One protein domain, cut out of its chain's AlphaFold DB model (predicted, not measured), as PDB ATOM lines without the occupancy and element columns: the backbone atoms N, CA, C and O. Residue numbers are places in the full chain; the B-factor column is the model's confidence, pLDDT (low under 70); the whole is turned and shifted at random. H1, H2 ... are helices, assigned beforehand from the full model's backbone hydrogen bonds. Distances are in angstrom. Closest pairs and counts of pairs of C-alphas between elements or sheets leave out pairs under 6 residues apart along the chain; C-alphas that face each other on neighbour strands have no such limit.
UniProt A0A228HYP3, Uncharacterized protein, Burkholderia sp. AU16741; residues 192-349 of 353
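This is residues 192 to 349 of the 353 residues of an uncharacterized protein of Burkholderia sp. AU16741 (UniProt A0A228HYP3). A long helix, H1, sticks out with residues 192 to 207 as a free arm, and after residue 229 of H1 a tight link leads into H2, which folds back along H1 in a helical hairpin. In the body H6 is crossed by H2 and H8, H3 packs on H6 and H8, H7 packs on H1, and H5, with tiny H4 on it, packs on H8 and H6. The printed part has 158 residues with eight named helices, H1 to H8 in chain order, and no named strand: all helix, mostly crossed. It is compact, with a radius of gyration of the C-alphas of 17.0 A and spans of 54 by 50 by 33 A.

H1, residues 192 to 229, touches H2, residues 231 to 244, with residues 219 to 227 alone; the closest C-alphas, of Ala 226 and Ala 234, are 4.6 A apart. This hairpin has a shallow tilt of 24 degrees, opposite ways. H1 touches H7, residues 317 to 325, with residues 212 to 220 alone, closest at C-alphas 216 and 321, 5.3 A. The hub is H6, residues 289 to 311, touching six helices. H8, residues 327 to 349, touches H6 at a steep tilt of 46 degrees, closest at C-alphas 298 and 333, 5.2 A. H3, residues 246 to 253, touches H8 about perpendicular, at 90 degrees, closest at C-alphas 253 and 333, 6.3 A. H5, residues 264 to 277, touches H4, residues 256 to 259, closest at C-alphas 267 and 257, 4.4 A. Every O i to N i+4 pair is within hydrogen-bond range in H2, H3, H6 and H7, against 32 of 34 in H1, 8 of 10 in H5 and 18 of 19 in H8; H4 is too short for one.

H1 runs 55.7 A from C-alpha 192 at (18.284, 60.170, 118.318); H6 measures 33.0 A; H8 measures 34.1 A, ending at C-alpha 349 at (49.384, 76.132, 73.928).

The C-alphas of Asn 192 and His 349, the two farthest apart, are 56.5 A apart. The printed part has no cut; the link from H5 to H6, 11 residues, is long. Residues 346 to 349 have pLDDT under 70.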
ATOM      1  N   ASN A 192      17.158  60.249 117.390       81.19
ATOM      2  CA  ASN A 192      18.284  60.170 118.318       81.19
ATOM      3  C   ASN A 192      19.622  59.943 117.592       81.19
ATOM      4  O   ASN A 192      20.644  60.483 118.006       81.19
ATOM      5  N   GLU A 193      19.623  59.183 116.495       80.81
ATOM      6  CA  GLU A 193      20.795  59.022 115.624       80.81
ATOM      7  C   GLU A 193      21.225  60.355 114.996       80.81
ATOM      8  O   GLU A 193      22.411  60.684 115.029       80.81
ATOM      9  N   LEU A 194      20.273  61.156 114.503       82.69
ATOM     10  CA  LEU A 194      20.558  62.489 113.961       82.69
ATOM     11  C   LEU A 194      21.135  63.427 115.031       82.69
ATOM     12  O   LEU A 194      22.188  64.022 114.818       82.69
ATOM     13  N   LEU A 195      20.502  63.496 116.206       85.56
ATOM     14  CA  LEU A 195      20.977  64.330 117.318       85.56
ATOM     15  C   LEU A 195      22.378  63.916 117.793       85.56
ATOM     16  O   LEU A 195      23.204  64.764 118.127       85.56
ATOM     17  N   MET A 196      22.673  62.613 117.797       83.00
ATOM     18  CA  MET A 196      24.015  62.108 118.087       83.00
ATOM     19  C   MET A 196      25.031  62.600 117.057       83.00
ATOM     20  O   MET A 196      26.107  63.069 117.426       83.00
ATOM     21  N   GLN A 197      24.699  62.499 115.771       82.38
ATOM     22  CA  GLN A 197      25.580  62.946 114.700       82.38
ATOM     23  C   GLN A 197      25.861  64.451 114.802       82.38
ATOM     24  O   GLN A 197      27.025  64.851 114.803       82.38
ATOM     25  N   GLU A 198      24.826  65.266 115.001       85.19
ATOM     26  CA  GLU A 198      24.951  66.716 115.186       85.19
ATOM     27  C   GLU A 198      25.825  67.079 116.395       85.19
ATOM     28  O   GLU A 198      26.688  67.959 116.305       85.19
ATOM     29  N   ALA A 199      25.653  66.380 117.523       84.94
ATOM     30  CA  ALA A 199      26.456  66.592 118.723       84.94
ATOM     31  C   ALA A 199      27.943  66.276 118.489       84.94
ATOM     32  O   ALA A 199      28.826  67.019 118.929       84.94
ATOM     33  N   VAL A 200      28.234  65.191 117.771       83.44
ATOM     34  CA  VAL A 200      29.603  64.772 117.444       83.44
ATOM     35  C   VAL A 200      30.256  65.725 116.452       83.44
ATOM     36  O   VAL A 200      31.410  66.113 116.649       83.44
ATOM     37  N   ASP A 201      29.542  66.112 115.401       82.56
ATOM     38  CA  ASP A 201      30.059  67.032 114.390       82.56
ATOM     39  C   ASP A 201      30.338  68.405 115.007       82.56
ATOM     40  O   ASP A 201      31.403  68.987 114.781       82.56
ATOM     41  N   SER A 202      29.456  68.858 115.899       85.31
ATOM     42  CA  SER A 202      29.667  70.065 116.693       85.31
ATOM     43  C   SER A 202      30.901  69.975 117.597       85.31
ATOM     44  O   SER A 202      31.708  70.904 117.629       85.31
ATOM     45  N   LEU A 203      31.090  68.855 118.306       85.81
ATOM     46  CA  LEU A 203      32.271  68.631 119.147       85.81
ATOM     47  C   LEU A 203      33.563  68.687 118.323       85.81
ATOM     48  O   LEU A 203      34.560  69.273 118.742       85.81
ATOM     49  N   ILE A 204      33.559  68.087 117.136       84.12
ATOM     50  CA  ILE A 204      34.727  68.086 116.255       84.12
ATOM     51  C   ILE A 204      35.023  69.482 115.735       84.12
ATOM     52  O   ILE A 204      36.191  69.872 115.726       84.12
ATOM     53  N   ALA A 205      33.999  70.237 115.336       83.31
ATOM     54  CA  ALA A 205      34.164  71.625 114.927       83.31
ATOM     55  C   ALA A 205      34.803  72.458 116.051       83.31
ATOM     56  O   ALA A 205      35.739  73.217 115.802       83.31
ATOM     57  N   GLU A 206      34.378  72.250 117.296       85.38
ATOM     58  CA  GLU A 206      34.922  72.942 118.466       85.38
ATOM     59  C   GLU A 206      36.380  72.544 118.766       85.38
ATOM     60  O   GLU A 206      37.239  73.410 118.954       85.38
ATOM     61  N   ILE A 207      36.714  71.249 118.690       84.44
ATOM     62  CA  ILE A 207      38.099  70.758 118.812       84.44
ATOM     63  C   ILE A 207      38.988  71.340 117.705       84.44
ATOM     64  O   ILE A 207      40.132  71.734 117.959       84.44
ATOM     65  N   GLN A 208      38.489  71.384 116.468       84.56
ATOM     66  CA  GLN A 208      39.205  71.966 115.334       84.56
ATOM     67  C   GLN A 208      39.422  73.470 115.530       84.56
ATOM     68  O   GLN A 208      40.536  73.944 115.302       84.56
ATOM     69  N   GLY A 209      38.412  74.195 116.018       87.00
ATOM     70  CA  GLY A 209      38.509  75.614 116.360       87.00
ATOM     71  C   GLY A 209      39.563  75.885 117.435       87.00
ATOM     72  O   GLY A 209      40.437  76.731 117.246       87.00
ATOM     73  N   TYR A 210      39.571  75.103 118.518       84.94
ATOM     74  CA  TYR A 210      40.577  75.237 119.576       84.94
ATOM     75  C   TYR A 210      42.004  74.976 119.066       84.94
ATOM     76  O   TYR A 210      42.940  75.714 119.393       84.94
ATOM     77  N   ARG A 211      42.187  73.946 118.226       86.31
ATOM     78  CA  ARG A 211      43.480  73.660 117.583       86.31
ATOM     79  C   ARG A 211      43.920  74.805 116.671       86.31
ATOM     80  O   ARG A 211      45.060  75.247 116.785       86.31
ATOM     81  N   LEU A 212      43.020  75.322 115.833       90.44
ATOM     82  CA  LEU A 212      43.293  76.464 114.959       90.44
ATOM     83  C   LEU A 212      43.757  77.676 115.767       90.44
ATOM     84  O   LEU A 212      44.793  78.255 115.453       90.44
ATOM     85  N   GLN A 213      43.045  78.014 116.838       90.69
ATOM     86  CA  GLN A 213      43.405  79.121 117.713       90.69
ATOM     87  C   GLN A 213      44.780  78.919 118.372       90.69
ATOM     88  O   GLN A 213      45.588  79.848 118.449       90.69
ATOM     89  N   LYS A 214      45.087  77.706 118.843       89.62
ATOM     90  CA  LYS A 214      46.411  77.386 119.399       89.62
ATOM     91  C   LYS A 214      47.518  77.604 118.363       89.62
ATOM     92  O   LYS A 214      48.536  78.222 118.684       89.62
ATOM     93  N   ASP A 215      47.306  77.142 117.138       91.25
ATOM     94  CA  ASP A 215      48.285  77.269 116.060       91.25
ATOM     95  C   ASP A 215      48.428  78.718 115.598       91.25
ATOM     96  O   ASP A 215      49.548  79.196 115.443       91.25
ATOM     97  N   ALA A 216      47.328  79.464 115.497       95.06
ATOM     98  CA  ALA A 216      47.344  80.888 115.182       95.06
ATOM     99  C   ALA A 216      48.104  81.698 116.241       95.06
ATOM    100  O   ALA A 216      48.907  82.568 115.906       95.06
ATOM    101  N   ARG A 217      47.947  81.374 117.534       94.75
ATOM    102  CA  ARG A 217      48.752  81.992 118.604       94.75
ATOM    103  C   ARG A 217      50.243  81.710 118.431       94.75
ATOM    104  O   ARG A 217      51.045  82.622 118.647       94.75
ATOM    105  N   LYS A 218      50.621  80.478 118.071       95.25
ATOM    106  CA  LYS A 218      52.019  80.103 117.791       95.25
ATOM    107  C   LYS A 218      52.541  80.874 116.572       95.25
ATOM    108  O   LYS A 218      53.540  81.577 116.701       95.25
ATOM    109  N   ALA A 219      51.830  80.810 115.448       95.75
ATOM    110  CA  ALA A 219      52.170  81.479 114.196       95.75
ATOM    111  C   ALA A 219      52.331  82.995 114.378       95.75
ATOM    112  O   ALA A 219      53.352  83.556 113.997       95.75
ATOM    113  N   ARG A 220      51.396  83.659 115.071       96.06
ATOM    114  CA  ARG A 220      51.475  85.101 115.354       96.06
ATOM    115  C   ARG A 220      52.721  85.473 116.159       96.06
ATOM    116  O   ARG A 220      53.340  86.500 115.897       96.06
ATOM    117  N   ARG A 221      53.102  84.664 117.157       95.94
ATOM    118  CA  ARG A 221      54.325  84.907 117.947       95.94
ATOM    119  C   ARG A 221      55.580  84.785 117.084       95.94
ATOM    120  O   ARG A 221      56.468  85.623 117.216       95.94
ATOM    121  N   LEU A 222      55.635  83.771 116.220       96.00
ATOM    122  CA  LEU A 222      56.739  83.565 115.283       96.00
ATOM    123  C   LEU A 222      56.833  84.723 114.283       96.00
ATOM    124  O   LEU A 222      57.877  85.364 114.205       96.00
ATOM    125  N   MET A 223      55.721  85.086 113.638       96.88
ATOM    126  CA  MET A 223      55.653  86.227 112.719       96.88
ATOM    127  C   MET A 223      56.054  87.539 113.388       96.88
ATOM    128  O   MET A 223      56.857  88.284 112.844       96.88
ATOM    129  N   SER A 224      55.574  87.813 114.605       94.19
ATOM    130  CA  SER A 224      55.942  89.033 115.335       94.19
ATOM    131  C   SER A 224      57.440  89.107 115.654       94.19
ATOM    132  O   SER A 224      58.009  90.198 115.681       94.19
ATOM    133  N   ARG A 225      58.095  87.965 115.898       94.19
ATOM    134  CA  ARG A 225      59.548  87.901 116.093       94.19
ATOM    135  C   ARG A 225      60.290  88.102 114.771       94.19
ATOM    136  O   ARG A 225      61.210  88.912 114.732       94.19
ATOM    137  N   ALA A 226      59.873  87.406 113.718       94.81
ATOM    138  CA  ALA A 226      60.486  87.469 112.396       94.81
ATOM    139  C   ALA A 226      60.356  88.864 111.760       94.81
ATOM    140  O   ALA A 226      61.331  89.412 111.256       94.81
ATOM    141  N   ALA A 227      59.198  89.513 111.903       92.50
ATOM    142  CA  ALA A 227      58.958  90.872 111.418       92.50
ATOM    143  C   ALA A 227      59.935  91.906 112.006       92.50
ATOM    144  O   ALA A 227      60.306  92.856 111.322       92.50
ATOM    145  N   LYS A 228      60.399  91.710 113.250       93.06
ATOM    146  CA  LYS A 228      61.420  92.572 113.874       93.06
ATOM    147  C   LYS A 228      62.824  92.350 113.310       93.06
ATOM    148  O   LYS A 228      63.649  93.251 113.405       93.06
ATOM    149  N   ALA A 229      63.104  91.160 112.782       92.81
ATOM    150  CA  ALA A 229      64.387  90.822 112.173       92.81
ATOM    151  C   ALA A 229      64.482  91.293 110.710       92.81
ATOM    152  O   ALA A 229      65.581  91.526 110.215       92.81
ATOM    153  N   GLY A 230      63.342  91.490 110.042       92.19
ATOM    154  CA  GLY A 230      63.244  92.147 108.739       92.19
ATOM    155  C   GLY A 230      62.367  91.388 107.735       92.19
ATOM    156  O   GLY A 230      61.902  90.286 108.028       92.19
ATOM    157  N   PRO A 231      62.148  91.951 106.530       92.00
ATOM    158  CA  PRO A 231      61.229  91.383 105.536       92.00
ATOM    159  C   PRO A 231      61.599  89.968 105.071       92.00
ATOM    160  O   PRO A 231      60.724  89.121 104.919       92.00
ATOM    161  N   SER A 232      62.896  89.693 104.889       93.38
ATOM    162  CA  SER A 232      63.385  88.370 104.468       93.38
ATOM    163  C   SER A 232      63.077  87.294 105.512       93.38
ATOM    164  O   SER A 232      62.575  86.225 105.179       93.38
ATOM    165  N   GLU A 233      63.312  87.598 106.793       95.50
ATOM    166  CA  GLU A 233      63.019  86.672 107.890       95.50
ATOM    167  C   GLU A 233      61.510  86.457 108.047       95.50
ATOM    168  O   GLU A 233      61.059  85.330 108.240       95.50
ATOM    169  N   ALA A 234      60.716  87.527 107.918       95.38
ATOM    170  CA  ALA A 234      59.260  87.438 107.945       95.38
ATOM    171  C   ALA A 234      58.729  86.501 106.852       95.38
ATOM    172  O   ALA A 234      57.864  85.674 107.132       95.38
ATOM    173  N   MET A 235      59.279  86.589 105.639       97.44
ATOM    174  CA  MET A 235      58.899  85.728 104.522       97.44
ATOM    175  C   MET A 235      59.306  84.269 104.745       97.44
ATOM    176  O   MET A 235      58.483  83.370 104.577       97.44
ATOM    177  N   THR A 236      60.542  84.015 105.183       97.06
ATOM    178  CA  THR A 236      60.997  82.659 105.540       97.06
ATOM    179  C   THR A 236      60.088  82.043 106.601       97.06
ATOM    180  O   THR A 236      59.591  80.932 106.426       97.06
ATOM    181  N   GLN A 237      59.780  82.797 107.658       97.50
ATOM    182  CA  GLN A 237      58.917  82.316 108.729       97.50
ATOM    183  C   GLN A 237      57.476  82.070 108.262       97.50
ATOM    184  O   GLN A 237      56.857  81.098 108.700       97.50
ATOM    185  N   ALA A 238      56.936  82.930 107.393       97.12
ATOM    186  CA  ALA A 238      55.600  82.768 106.830       97.12
ATOM    187  C   ALA A 238      55.501  81.502 105.965       97.12
ATOM    188  O   ALA A 238      54.540  80.742 106.099       97.12
ATOM    189  N   ARG A 239      56.526  81.219 105.150       97.06
ATOM    190  CA  ARG A 239      56.623  79.980 104.363       97.06
ATOM    191  C   ARG A 239      56.681  78.739 105.248       97.06
ATOM    192  O   ARG A 239      55.965  77.780 104.982       97.06
ATOM    193  N   GLU A 240      57.464  78.761 106.326       95.38
ATOM    194  CA  GLU A 240      57.506  77.655 107.295       95.38
ATOM    195  C   GLU A 240      56.137  77.402 107.937       95.38
ATOM    196  O   GLU A 240      55.684  76.261 108.002       95.38
ATOM    197  N   ILE A 241      55.438  78.464 108.357       95.56
ATOM    198  CA  ILE A 241      54.089  78.358 108.931       95.56
ATOM    199  C   ILE A 241      53.113  77.741 107.922       95.56
ATOM    200  O   ILE A 241      52.313  76.881 108.294       95.56
ATOM    201  N   CYS A 242      53.164  78.172 106.661       94.69
ATOM    202  CA  CYS A 242      52.296  77.641 105.610       94.69
ATOM    203  C   CYS A 242      52.642  76.186 105.267       94.69
ATOM    204  O   CYS A 242      51.732  75.384 105.062       94.69
ATOM    205  N   SER A 243      53.929  75.831 105.305       89.38
ATOM    206  CA  SER A 243      54.410  74.465 105.090       89.38
ATOM    207  C   SER A 243      53.929  73.502 106.178       89.38
ATOM    208  O   SER A 243      53.319  72.471 105.880       89.38
ATOM    209  N   ASP A 244      54.070  73.892 107.450       87.94
ATOM    210  CA  ASP A 244      53.521  73.162 108.602       87.94
ATOM    211  C   ASP A 244      51.987  73.010 108.513       87.94
ATOM    212  O   ASP A 244      51.396  72.084 109.078       87.94
ATOM    213  N   ALA A 245      51.323  73.924 107.800       88.25
ATOM    214  CA  ALA A 245      49.879  73.971 107.630       88.25
ATOM    215  C   ALA A 245      49.377  73.393 106.293       88.25
ATOM    216  O   ALA A 245      48.173  73.465 106.047       88.25
ATOM    217  N   HIS A 246      50.210  72.775 105.447       89.06
ATOM    218  CA  HIS A 246      49.809  72.345 104.095       89.06
ATOM    219  C   HIS A 246      48.524  71.501 104.050       89.06
ATOM    220  O   HIS A 246      47.620  71.786 103.267       89.06
ATOM    221  N   GLN A 247      48.375  70.508 104.936       88.88
ATOM    222  CA  GLN A 247      47.144  69.704 104.995       88.88
ATOM    223  C   GLN A 247      45.917  70.550 105.378       88.88
ATOM    224  O   GLN A 247      44.801  70.273 104.936       88.88
ATOM    225  N   ARG A 248      46.094  71.592 106.199       89.75
ATOM    226  CA  ARG A 248      45.023  72.537 106.534       89.75
ATOM    227  C   ARG A 248      44.659  73.403 105.337       89.75
ATOM    228  O   ARG A 248      43.469  73.574 105.104       89.75
ATOM    229  N   LEU A 249      45.641  73.900 104.587       92.44
ATOM    230  CA  LEU A 249      45.409  74.692 103.375       92.44
ATOM    231  C   LEU A 249      44.665  73.874 102.321       92.44
ATOM    232  O   LEU A 249      43.646  74.323 101.805       92.44
ATOM    233  N   LEU A 250      45.093  72.630 102.107       92.06
ATOM    234  CA  LEU A 250      44.405  71.664 101.256       92.06
ATOM    235  C   LEU A 250      42.942  71.470 101.691       92.06
ATOM    236  O   LEU A 250      42.022  71.583 100.883       92.06
ATOM    237  N   ASN A 251      42.706  71.241 102.987       90.25
ATOM    238  CA  ASN A 251      41.352  71.099 103.529       90.25
ATOM    239  C   ASN A 251      40.526  72.392 103.418       90.25
ATOM    240  O   ASN A 251      39.303  72.320 103.313       90.25
ATOM    241  N   LEU A 252      41.163  73.563 103.478       91.69
ATOM    242  CA  LEU A 252      40.504  74.860 103.358       91.69
ATOM    243  C   LEU A 252      40.082  75.129 101.908       91.69
ATOM    244  O   LEU A 252      38.933  75.501 101.680       91.69
ATOM    245  N   ALA A 253      40.963  74.860 100.944       93.25
ATOM    246  CA  ALA A 253      40.679  74.979  99.516       93.25
ATOM    247  C   ALA A 253      39.553  74.030  99.078       93.25
ATOM    248  O   ALA A 253      38.610  74.444  98.409       93.25
ATOM    249  N   ARG A 254      39.565  72.774  99.546       91.31
ATOM    250  CA  ARG A 254      38.504  71.796  99.236       91.31
ATOM    251  C   ARG A 254      37.120  72.184  99.770       91.31
ATOM    252  O   ARG A 254      36.121  71.660  99.288       91.31
ATOM    253  N   LYS A 255      37.037  73.100 100.744       90.56
ATOM    254  CA  LYS A 255      35.757  73.624 101.247       90.56
ATOM    255  C   LYS A 255      35.168  74.734 100.375       90.56
ATOM    256  O   LYS A 255      33.966  74.958 100.478       90.56
ATOM    257  N   LEU A 256      35.945  75.356  99.481       92.88
ATOM    258  CA  LEU A 256      35.474  76.457  98.630       92.88
ATOM    259  C   LEU A 256      34.161  76.129  97.889       92.88
ATOM    260  O   LEU A 256      33.224  76.923  97.993       92.88
ATOM    261  N   PRO A 257      34.007  74.967  97.214       91.81
ATOM    262  CA  PRO A 257      32.753  74.657  96.527       91.81
ATOM    263  C   PRO A 257      31.581  74.390  97.474       91.81
ATOM    264  O   PRO A 257      30.433  74.579  97.084       91.81
ATOM    265  N   ILE A 258      31.854  73.929  98.700       88.44
ATOM    266  CA  ILE A 258      30.832  73.667  99.726       88.44
ATOM    267  C   ILE A 258      30.310  74.999 100.273       88.44
ATOM    268  O   ILE A 258      29.104  75.189 100.417       88.44
ATOM    269  N   ASP A 259      31.213  75.949 100.518       88.44
ATOM    270  CA  ASP A 259      30.878  77.274 101.043       88.44
ATOM    271  C   ASP A 259      30.113  78.152 100.037       88.44
ATOM    272  O   ASP A 259      29.510  79.149 100.432       88.44
ATOM    273  N   ALA A 260      30.094  77.785  98.749       87.50
ATOM    274  CA  ALA A 260      29.253  78.435  97.740       87.50
ATOM    275  C   ALA A 260      27.744  78.210  97.978       87.50
ATOM    276  O   ALA A 260      26.915  78.922  97.406       87.50
ATOM    277  N   GLY A 261      27.373  77.253  98.838       88.62
ATOM    278  CA  GLY A 261      25.992  77.010  99.241       88.62
ATOM    279  C   GLY A 261      25.088  76.697  98.047       88.62
ATOM    280  O   GLY A 261      25.300  75.717  97.337       88.62
ATOM    281  N   ASN A 262      24.075  77.539  97.830       89.56
ATOM    282  CA  ASN A 262      23.075  77.346  96.774       89.56
ATOM    283  C   ASN A 262      23.479  77.943  95.410       89.56
ATOM    284  O   ASN A 262      22.732  77.792  94.444       89.56
ATOM    285  N   ASP A 263      24.629  78.619  95.302       93.62
ATOM    286  CA  ASP A 263      25.131  79.123  94.020       93.62
ATOM    287  C   ASP A 263      25.790  77.987  93.223       93.62
ATOM    288  O   ASP A 263      26.989  77.718  93.322       93.62
ATOM    289  N   VAL A 264      24.975  77.291  92.428       91.62
ATOM    290  CA  VAL A 264      25.395  76.127  91.633       91.62
ATOM    291  C   VAL A 264      26.465  76.486  90.598       91.62
ATOM    292  O   VAL A 264      27.357  75.673  90.338       91.62
ATOM    293  N   VAL A 265      26.403  77.688  90.015       94.06
ATOM    294  CA  VAL A 265      27.367  78.130  88.996       94.06
ATOM    295  C   VAL A 265      28.724  78.356  89.652       94.06
ATOM    296  O   VAL A 265      29.722  77.789  89.201       94.06
ATOM    297  N   ARG A 266      28.756  79.093  90.770       93.12
ATOM    298  CA  ARG A 266      29.980  79.304  91.552       93.12
ATOM    299  C   ARG A 266      30.539  77.991  92.087       93.12
ATOM    300  O   ARG A 266      31.738  77.761  91.971       93.12
ATOM    301  N   ALA A 267      29.694  77.112  92.625       92.25
ATOM    302  CA  ALA A 267      30.125  75.815  93.140       92.25
ATOM    303  C   ALA A 267      30.767  74.950  92.045       92.25
ATOM    304  O   ALA A 267      31.809  74.345  92.280       92.25
ATOM    305  N   THR A 268      30.178  74.911  90.846       93.38
ATOM    306  CA  THR A 268      30.728  74.161  89.703       93.38
ATOM    307  C   THR A 268      32.077  74.722  89.265       93.38
ATOM    308  O   THR A 268      33.033  73.965  89.124       93.38
ATOM    309  N   TRP A 269      32.189  76.044  89.120       93.94
ATOM    310  CA  TRP A 269      33.457  76.686  88.774       93.94
ATOM    311  C   TRP A 269      34.548  76.424  89.823       93.94
ATOM    312  O   TRP A 269      35.667  76.058  89.471       93.94
ATOM    313  N   LEU A 270      34.213  76.524  91.114       92.94
ATOM    314  CA  LEU A 270      35.150  76.228  92.199       92.94
ATOM    315  C   LEU A 270      35.578  74.755  92.222       92.94
ATOM    316  O   LEU A 270      36.704  74.480  92.623       92.94
ATOM    317  N   ARG A 271      34.728  73.807  91.795       92.69
ATOM    318  CA  ARG A 271      35.123  72.391  91.656       92.69
ATOM    319  C   ARG A 271      36.193  72.208  90.591       92.69
ATOM    320  O   ARG A 271      37.193  71.556  90.865       92.69
ATOM    321  N   GLU A 272      36.021  72.824  89.424       91.94
ATOM    322  CA  GLU A 272      37.052  72.789  88.378       91.94
ATOM    323  C   GLU A 272      38.348  73.454  88.852       91.94
ATOM    324  O   GLU A 272      39.438  72.946  88.599       91.94
ATOM    325  N   LEU A 273      38.236  74.546  89.613       91.94
ATOM    326  CA  LEU A 273      39.382  75.272  90.153       91.94
ATOM    327  C   LEU A 273      40.221  74.435  91.136       91.94
ATOM    328  O   LEU A 273      41.445  74.538  91.148       91.94
ATOM    329  N   ILE A 274      39.579  73.599  91.960       93.31
ATOM    330  CA  ILE A 274      40.275  72.720  92.915       93.31
ATOM    331  C   ILE A 274      40.670  71.366  92.316       93.31
ATOM    332  O   ILE A 274      41.286  70.557  93.008       93.31
ATOM    333  N   ARG A 275      40.349  71.096  91.047       91.25
ATOM    334  CA  ARG A 275      40.663  69.822  90.389       91.25
ATOM    335  C   ARG A 275      42.141  69.407  90.503       91.25
ATOM    336  O   ARG A 275      42.390  68.230  90.756       91.25
ATOM    337  N   PRO A 276      43.140  70.311  90.396       91.06
ATOM    338  CA  PRO A 276      44.545  69.925  90.545       91.06
ATOM    339  C   PRO A 276      44.870  69.286  91.903       91.06
ATOM    340  O   PRO A 276      45.724  68.408  91.974       91.06
ATOM    341  N   ILE A 277      44.180  69.695  92.974       90.75
ATOM    342  CA  ILE A 277      44.422  69.241  94.354       90.75
ATOM    343  C   ILE A 277      43.504  68.079  94.777       90.75
ATOM    344  O   ILE A 277      43.370  67.783  95.971       90.75
ATOM    345  N   GLU A 278      42.847  67.428  93.816       87.56
ATOM    346  CA  GLU A 278      42.073  66.213  94.052       87.56
ATOM    347  C   GLU A 278      42.963  65.010  94.389       87.56
ATOM    348  O   GLU A 278      44.178  64.990  94.183       87.56
ATOM    349  N   ARG A 279      42.336  63.981  94.962       84.44
ATOM    350  CA  ARG A 279      43.028  62.783  95.431       84.44
ATOM    351  C   ARG A 279      43.603  61.971  94.272       84.44
ATOM    352  O   ARG A 279      42.842  61.469  93.455       84.44
ATOM    353  N   ALA A 280      44.910  61.723  94.331       86.19
ATOM    354  CA  ALA A 280      45.654  60.838  93.437       86.19
ATOM    355  C   ALA A 280      46.233  59.660  94.248       86.19
ATOM    356  O   ALA A 280      47.352  59.744  94.759       86.19
ATOM    357  N   PRO A 281      45.452  58.592  94.510       81.19
ATOM    358  CA  PRO A 281      45.866  57.501  95.400       81.19
ATOM    359  C   PRO A 281      47.062  56.685  94.884       81.19
ATOM    360  O   PRO A 281      47.733  56.037  95.686       81.19
ATOM    361  N   GLU A 282      47.301  56.704  93.577       86.06
ATOM    362  CA  GLU A 282      48.457  56.120  92.895       86.06
ATOM    363  C   GLU A 282      49.771  56.871  93.157       86.06
ATOM    364  O   GLU A 282      50.843  56.282  93.020       86.06
ATOM    365  N   GLU A 283      49.702  58.131  93.589       86.31
ATOM    366  CA  GLU A 283      50.873  58.958  93.876       86.31
ATOM    367  C   GLU A 283      51.378  58.755  95.309       86.31
ATOM    368  O   GLU A 283      50.607  58.652  96.268       86.31
ATOM    369  N   SER A 284      52.701  58.770  95.488       82.06
ATOM    370  CA  SER A 284      53.336  58.567  96.804       82.06
ATOM    371  C   SER A 284      52.933  59.621  97.848       82.06
ATOM    372  O   SER A 284      52.760  59.303  99.027       82.06
ATOM    373  N   THR A 285      52.711  60.862  97.409       83.94
ATOM    374  CA  THR A 285      52.237  61.979  98.240       83.94
ATOM    375  C   THR A 285      50.712  62.027  98.350       83.94
ATOM    376  O   THR A 285      50.189  62.793  99.154       83.94
ATOM    377  N   GLY A 286      49.973  61.240  97.562       85.19
ATOM    378  CA  GLY A 286      48.516  61.326  97.445       85.19
ATOM    379  C   GLY A 286      47.999  62.461  96.549       85.19
ATOM    380  O   GLY A 286      46.781  62.596  96.416       85.19
ATOM    381  N   LEU A 287      48.889  63.264  95.951       89.56
ATOM    382  CA  LEU A 287      48.588  64.344  95.006       89.56
ATOM    383  C   LEU A 287      49.435  64.192  93.737       89.56
ATOM    384  O   LEU A 287      50.612  63.835  93.814       89.56
ATOM    385  N   THR A 288      48.866  64.561  92.588       91.62
ATOM    386  CA  THR A 288      49.628  64.698  91.335       91.62
ATOM    387  C   THR A 288      50.707  65.781  91.458       91.62
ATOM    388  O   THR A 288      50.667  66.610  92.372       91.62
ATOM    389  N   VAL A 289      51.657  65.824  90.517       90.62
ATOM    390  CA  VAL A 289      52.657  66.910  90.439       90.62
ATOM    391  C   VAL A 289      51.971  68.280  90.360       90.62
ATOM    392  O   VAL A 289      52.274  69.156  91.164       90.62
ATOM    393  N   ALA A 290      50.968  68.430  89.489       91.50
ATOM    394  CA  ALA A 290      50.183  69.661  89.380       91.50
ATOM    395  C   ALA A 290      49.464  70.018  90.695       91.50
ATOM    396  O   ALA A 290      49.381  71.187  91.062       91.50
ATOM    397  N   GLY A 291      48.983  69.023  91.446       92.00
ATOM    398  CA  GLY A 291      48.385  69.235  92.764       92.00
ATOM    399  C   GLY A 291      49.375  69.717  93.818       92.00
ATOM    400  O   GLY A 291      49.041  70.578  94.633       92.00
ATOM    401  N   GLN A 292      50.606  69.205  93.793       92.06
ATOM    402  CA  GLN A 292      51.679  69.668  94.674       92.06
ATOM    403  C   GLN A 292      52.102  71.100  94.326       92.06
ATOM    404  O   GLN A 292      52.269  71.920  95.227       92.06
ATOM    405  N   GLU A 293      52.207  71.428  93.036       93.44
ATOM    406  CA  GLU A 293      52.517  72.783  92.570       93.44
ATOM    407  C   GLU A 293      51.404  73.781  92.913       93.44
ATOM    408  O   GLU A 293      51.687  74.871  93.414       93.44
ATOM    409  N   ALA A 294      50.136  73.400  92.731       94.62
ATOM    410  CA  ALA A 294      48.992  74.215  93.131       94.62
ATOM    411  C   ALA A 294      48.976  74.464  94.650       94.62
ATOM    412  O   ALA A 294      48.726  75.585  95.098       94.62
ATOM    413  N   LEU A 295      49.287  73.442  95.457       94.62
ATOM    414  CA  LEU A 295      49.400  73.577  96.911       94.62
ATOM    415  C   LEU A 295      50.560  74.491  97.323       94.62
ATOM    416  O   LEU A 295      50.388  75.311  98.225       94.62
ATOM    417  N   ALA A 296      51.704  74.399  96.645       94.00
ATOM    418  CA  ALA A 296      52.838  75.290  96.873       94.00
ATOM    419  C   ALA A 296      52.504  76.745  96.502       94.00
ATOM    420  O   ALA A 296      52.805  77.653  97.272       94.00
ATOM    421  N   ALA A 297      51.818  76.976  95.377       95.25
ATOM    422  CA  ALA A 297      51.373  78.309  94.966       95.25
ATOM    423  C   ALA A 297      50.400  78.928  95.982       95.25
ATOM    424  O   ALA A 297      50.523  80.094  96.350       95.25
ATOM    425  N   MET A 298      49.464  78.125  96.488       96.75
ATOM    426  CA  MET A 298      48.558  78.512  97.567       96.75
ATOM    427  C   MET A 298      49.293  78.869  98.868       96.75
ATOM    428  O   MET A 298      48.955  79.863  99.514       96.75
ATOM    429  N   ALA A 299      50.280  78.062  99.263       96.62
ATOM    430  CA  ALA A 299      51.084  78.308 100.456       96.62
ATOM    431  C   ALA A 299      51.915  79.592 100.329       96.62
ATOM    432  O   ALA A 299      51.965  80.378 101.274       96.62
ATOM    433  N   GLU A 300      52.509  79.835  99.159       97.12
ATOM    434  CA  GLU A 300      53.283  81.046  98.881       97.12
ATOM    435  C   GLU A 300      52.398  82.297  98.924       97.12
ATOM    436  O   GLU A 300      52.721  83.244  99.635       97.12
ATOM    437  N   ALA A 301      51.233  82.278  98.270       97.50
ATOM    438  CA  ALA A 301      50.298  83.405  98.295       97.50
ATOM    439  C   ALA A 301      49.806  83.726  99.717       97.50
ATOM    440  O   ALA A 301      49.630  84.888 100.090       97.50
ATOM    441  N   LEU A 302      49.593  82.699 100.547       97.81
ATOM    442  CA  LEU A 302      49.231  82.911 101.946       97.81
ATOM    443  C   LEU A 302      50.396  83.483 102.760       97.81
ATOM    444  O   LEU A 302      50.169  84.348 103.609       97.81
ATOM    445  N   ALA A 303      51.626  83.040 102.496       97.88
ATOM    446  CA  ALA A 303      52.821  83.590 103.124       97.88
ATOM    447  C   ALA A 303      53.017  85.071 102.759       97.88
ATOM    448  O   ALA A 303      53.244  85.888 103.655       97.88
ATOM    449  N   GLU A 304      52.836  85.435 101.486       97.94
ATOM    450  CA  GLU A 304      52.830  86.824 101.012       97.94
ATOM    451  C   GLU A 304      51.793  87.656 101.775       97.94
ATOM    452  O   GLU A 304      52.145  88.668 102.384       97.94
ATOM    453  N   GLN A 305      50.545  87.178 101.864       98.06
ATOM    454  CA  GLN A 305      49.490  87.888 102.592       98.06
ATOM    455  C   GLN A 305      49.815  88.062 104.085       98.06
ATOM    456  O   GLN A 305      49.528  89.113 104.663       98.06
ATOM    457  N   MET A 306      50.423  87.059 104.732       98.12
ATOM    458  CA  MET A 306      50.865  87.175 106.127       98.12
ATOM    459  C   MET A 306      51.937  88.255 106.296       98.12
ATOM    460  O   MET A 306      51.908  88.994 107.281       98.12
ATOM    461  N   VAL A 307      52.893  88.353 105.369       97.75
ATOM    462  CA  VAL A 307      53.937  89.385 105.410       97.75
ATOM    463  C   VAL A 307      53.338  90.768 105.169       97.75
ATOM    464  O   VAL A 307      53.643  91.686 105.929       97.75
ATOM    465  N   GLU A 308      52.450  90.914 104.185       96.88
ATOM    466  CA  GLU A 308      51.733  92.165 103.913       96.88
ATOM    467  C   GLU A 308      50.962  92.656 105.144       96.88
ATOM    468  O   GLU A 308      51.149  93.793 105.581       96.88
ATOM    469  N   ASP A 309      50.158  91.785 105.760       97.06
ATOM    470  CA  ASP A 309      49.383  92.117 106.959       97.06
ATOM    471  C   ASP A 309      50.299  92.435 108.157       97.06
ATOM    472  O   ASP A 309      49.978  93.266 109.011       97.06
ATOM    473  N   SER A 310      51.466  91.787 108.238       95.75
ATOM    474  CA  SER A 310      52.473  92.068 109.266       95.75
ATOM    475  C   SER A 310      53.082  93.462 109.088       95.75
ATOM    476  O   SER A 310      53.176  94.219 110.055       95.75
ATOM    477  N   VAL A 311      53.451  93.829 107.856       93.81
ATOM    478  CA  VAL A 311      53.988  95.158 107.509       93.81
ATOM    479  C   VAL A 311      52.940  96.249 107.729       93.81
ATOM    480  O   VAL A 311      53.265  97.314 108.252       93.81
ATOM    481  N   ALA A 312      51.678  95.971 107.400       94.38
ATOM    482  CA  ALA A 312      50.557  96.877 107.634       94.38
ATOM    483  C   ALA A 312      50.162  97.000 109.120       94.38
ATOM    484  O   ALA A 312      49.332  97.841 109.466       94.38
ATOM    485  N   GLY A 313      50.722  96.170 110.009       93.69
ATOM    486  CA  GLY A 313      50.371  96.146 111.431       93.69
ATOM    487  C   GLY A 313      48.972  95.586 111.720       93.69
ATOM    488  O   GLY A 313      48.454  95.785 112.817       93.69
ATOM    489  N   THR A 314      48.363  94.885 110.761       96.38
ATOM    490  CA  THR A 314      47.005  94.317 110.846       96.38
ATOM    491  C   THR A 314      46.998  92.828 111.207       96.38
ATOM    492  O   THR A 314      45.933  92.262 111.459       96.38
ATOM    493  N   LEU A 315      48.168  92.176 111.275       96.12
ATOM    494  CA  LEU A 315      48.311  90.758 111.627       96.12
ATOM    495  C   LEU A 315      48.156  90.492 113.140       96.12
ATOM    496  O   LEU A 315      49.087  90.081 113.843       96.12
ATOM    497  N   ASP A 316      46.953  90.724 113.659       96.19
ATOM    498  CA  ASP A 316      46.565  90.320 115.007       96.19
ATOM    499  C   ASP A 316      46.191  88.821 115.090       96.19
ATOM    500  O   ASP A 316      46.356  88.048 114.142       96.19
ATOM    501  N   LEU A 317      45.751  88.364 116.271       95.12
ATOM    502  CA  LEU A 317      45.389  86.955 116.460       95.12
ATOM    503  C   LEU A 317      44.172  86.555 115.617       95.12
ATOM    504  O   LEU A 317      44.191  85.490 115.005       95.12
ATOM    505  N   THR A 318      43.144  87.398 115.569       96.06
ATOM    506  CA  THR A 318      41.915  87.133 114.813       96.06
ATOM    507  C   THR A 318      42.202  87.082 113.317       96.06
ATOM    508  O   THR A 318      41.694  86.210 112.611       96.06
ATOM    509  N   ARG A 319      43.068  87.968 112.821       96.81
ATOM    510  CA  ARG A 319      43.519  87.956 111.435       96.81
ATOM    511  C   ARG A 319      44.308  86.689 111.114       96.81
ATOM    512  O   ARG A 319      44.020  86.054 110.104       96.81
ATOM    513  N   MET A 320      45.223  86.273 111.991       97.06
ATOM    514  CA  MET A 320      45.976  85.023 111.831       97.06
ATOM    515  C   MET A 320      45.061  83.784 111.823       97.06
ATOM    516  O   MET A 320      45.228  82.901 110.984       97.06
ATOM    517  N   GLU A 321      44.061  83.718 112.710       96.06
ATOM    518  CA  GLU A 321      43.049  82.648 112.708       96.06
ATOM    519  C   GLU A 321      42.270  82.620 111.380       96.06
ATOM    520  O   GLU A 321      42.112  81.559 110.767       96.06
ATOM    521  N   ASN A 322      41.850  83.791 110.887       95.56
ATOM    522  CA  ASN A 322      41.119  83.921 109.626       95.56
ATOM    523  C   ASN A 322      41.956  83.575 108.385       95.56
ATOM    524  O   ASN A 322      41.401  83.033 107.429       95.56
ATOM    525  N   LEU A 323      43.261  83.859 108.384       96.44
ATOM    526  CA  LEU A 323      44.175  83.442 107.314       96.44
ATOM    527  C   LEU A 323      44.397  81.925 107.320       96.44
ATOM    528  O   LEU A 323      44.393  81.299 106.267       96.44
ATOM    529  N   LEU A 324      44.548  81.313 108.496       94.62
ATOM    530  CA  LEU A 324      44.870  79.887 108.602       94.62
ATOM    531  C   LEU A 324      43.664  78.952 108.442       94.62
ATOM    532  O   LEU A 324      43.851  77.777 108.128       94.62
ATOM    533  N   GLY A 325      42.437  79.413 108.696       91.75
ATOM    534  CA  GLY A 325      41.257  78.541 108.630       91.75
ATOM    535  C   GLY A 325      39.931  79.226 108.310       91.75
ATOM    536  O   GLY A 325      38.903  78.548 108.278       91.75
ATOM    537  N   GLY A 326      39.937  80.540 108.089       91.62
ATOM    538  CA  GLY A 326      38.736  81.342 107.874       91.62
ATOM    539  C   GLY A 326      38.563  81.829 106.436       91.62
ATOM    540  O   GLY A 326      39.175  81.335 105.488       91.62
ATOM    541  N   THR A 327      37.682  82.814 106.277       92.44
ATOM    542  CA  THR A 327      37.292  83.379 104.975       92.44
ATOM    543  C   THR A 327      38.420  84.148 104.293       92.44
ATOM    544  O   THR A 327      38.541  84.080 103.074       92.44
ATOM    545  N   ALA A 328      39.276  84.832 105.058       95.62
ATOM    546  CA  ALA A 328      40.428  85.542 104.506       95.62
ATOM    547  C   ALA A 328      41.416  84.574 103.840       95.62
ATOM    548  O   ALA A 328      41.822  84.807 102.706       95.62
ATOM    549  N   GLY A 329      41.732  83.460 104.511       96.06
ATOM    550  CA  GLY A 329      42.552  82.396 103.940       96.06
ATOM    551  C   GLY A 329      41.939  81.839 102.661       96.06
ATOM    552  O   GLY A 329      42.593  81.826 101.627       96.06
ATOM    553  N   LYS A 330      40.651  81.473 102.697       95.56
ATOM    554  CA  LYS A 330      39.913  80.982 101.517       95.56
ATOM    555  C   LYS A 330      40.031  81.919 100.312       95.56
ATOM    556  O   LYS A 330      40.304  81.444  99.219       95.56
ATOM    557  N   ALA A 331      39.878  83.228 100.512       96.12
ATOM    558  CA  ALA A 331      39.985  84.209  99.433       96.12
ATOM    559  C   ALA A 331      41.394  84.273  98.815       96.12
ATOM    560  O   ALA A 331      41.524  84.425  97.601       96.12
ATOM    561  N   VAL A 332      42.446  84.138  99.632       97.62
ATOM    562  CA  VAL A 332      43.835  84.066  99.148       97.62
ATOM    563  C   VAL A 332      44.063  82.781  98.352       97.62
ATOM    564  O   VAL A 332      44.604  82.834  97.250       97.62
ATOM    565  N   LEU A 333      43.595  81.639  98.870       96.94
ATOM    566  CA  LEU A 333      43.718  80.343  98.196       96.94
ATOM    567  C   LEU A 333      42.961  80.318  96.860       96.94
ATOM    568  O   LEU A 333      43.503  79.848  95.866       96.94
ATOM    569  N   GLU A 334      41.738  80.856  96.818       96.19
ATOM    570  CA  GLU A 334      40.941  80.978  95.589       96.19
ATOM    571  C   GLU A 334      41.699  81.788  94.530       96.19
ATOM    572  O   GLU A 334      41.841  81.328  93.399       96.19
ATOM    573  N   ARG A 335      42.261  82.948  94.901       96.88
ATOM    574  CA  ARG A 335      43.065  83.773  93.983       96.88
ATOM    575  C   ARG A 335      44.296  83.024  93.471       96.88
ATOM    576  O   ARG A 335      44.533  83.009  92.268       96.88
ATOM    577  N   ALA A 336      45.031  82.364  94.363       97.00
ATOM    578  CA  ALA A 336      46.223  81.603  93.998       97.00
ATOM    579  C   ALA A 336      45.907  80.461  93.018       97.00
ATOM    580  O   ALA A 336      46.657  80.235  92.070       97.00
ATOM    581  N   LEU A 337      44.781  79.767  93.205       95.56
ATOM    582  CA  LEU A 337      44.335  78.721  92.283       95.56
ATOM    583  C   LEU A 337      43.906  79.283  90.922       95.56
ATOM    584  O   LEU A 337      44.148  78.642  89.895       95.56
ATOM    585  N   VAL A 338      43.290  80.471  90.887       95.50
ATOM    586  CA  VAL A 338      42.952  81.153  89.624       95.50
ATOM    587  C   VAL A 338      44.227  81.492  88.859       95.50
ATOM    588  O   VAL A 338      44.349  81.129  87.688       95.50
ATOM    589  N   ASP A 339      45.202  82.103  89.530       94.69
ATOM    590  CA  ASP A 339      46.487  82.460  88.924       94.69
ATOM    591  C   ASP A 339      47.246  81.217  88.437       94.69
ATOM    592  O   ASP A 339      47.821  81.222  87.345       94.69
ATOM    593  N   PHE A 340      47.212  80.129  89.211       94.38
ATOM    594  CA  PHE A 340      47.776  78.838  88.819       94.38
ATOM    595  C   PHE A 340      47.107  78.285  87.551       94.38
ATOM    596  O   PHE A 340      47.794  77.924  86.596       94.38
ATOM    597  N   SER A 341      45.772  78.290  87.499       91.19
ATOM    598  CA  SER A 341      45.009  77.761  86.359       91.19
ATOM    599  C   SER A 341      45.273  78.539  85.069       91.19
ATOM    600  O   SER A 341      45.389  77.945  83.998       91.19
ATOM    601  N   ILE A 342      45.418  79.866  85.161       91.19
ATOM    602  CA  ILE A 342      45.766  80.719  84.016       91.19
ATOM    603  C   ILE A 342      47.162  80.365  83.479       91.19
ATOM    604  O   ILE A 342      47.348  80.264  82.264       91.19
ATOM    605  N   ARG A 343      48.141  80.142  84.367       89.19
ATOM    606  CA  ARG A 343      49.518  79.782  83.981       89.19
ATOM    607  C   ARG A 343      49.590  78.413  83.302       89.19
ATOM    608  O   ARG A 343      50.267  78.280  82.285       89.19
ATOM    609  N   GLU A 344      48.871  77.424  83.823       83.19
ATOM    610  CA  GLU A 344      48.819  76.079  83.235       83.19
ATOM    611  C   GLU A 344      48.079  76.059  81.888       83.19
ATOM    612  O   GLU A 344      48.544  75.437  80.931       83.19
ATOM    613  N   GLY A 345      46.987  76.823  81.760       74.69
ATOM    614  CA  GLY A 345      46.286  76.997  80.486       74.69
ATOM    615  C   GLY A 345      47.191  77.563  79.385       74.69
ATOM    616  O   GLY A 345      47.174  77.062  78.262       74.69
ATOM    617  N   GLY A 346      48.048  78.535  79.719       64.06
ATOM    618  CA  GLY A 346      49.031  79.105  78.788       64.06
ATOM    619  C   GLY A 346      50.128  78.123  78.357       64.06
ATOM    620  O   GLY A 346      50.482  78.075  77.181       64.06
ATOM    621  N   ARG A 347      50.621  77.274  79.269       59.97
ATOM    622  CA  ARG A 347      51.663  76.269  78.968       59.97
ATOM    623  C   ARG A 347      51.201  75.184  77.994       59.97
ATOM    624  O   ARG A 347      52.010  74.661  77.235       59.97
ATOM    625  N   SER A 348      49.905  74.870  77.980       55.19
ATOM    626  CA  SER A 348      49.334  73.865  77.075       55.19
ATOM    627  C   SER A 348      49.251  74.306  75.601       55.19
ATOM    628  O   SER A 348      49.102  73.456  74.724       55.19
ATOM    629  N   HIS A 349      49.382  75.606  75.302       47.62
ATOM    630  CA  HIS A 349      49.384  76.132  73.928       47.62
ATOM    631  C   HIS A 349      50.786  76.288  73.317       47.62
ATOM    632  O   HIS A 349      50.920  76.143  72.106       47.62
TER     633      HIS A 349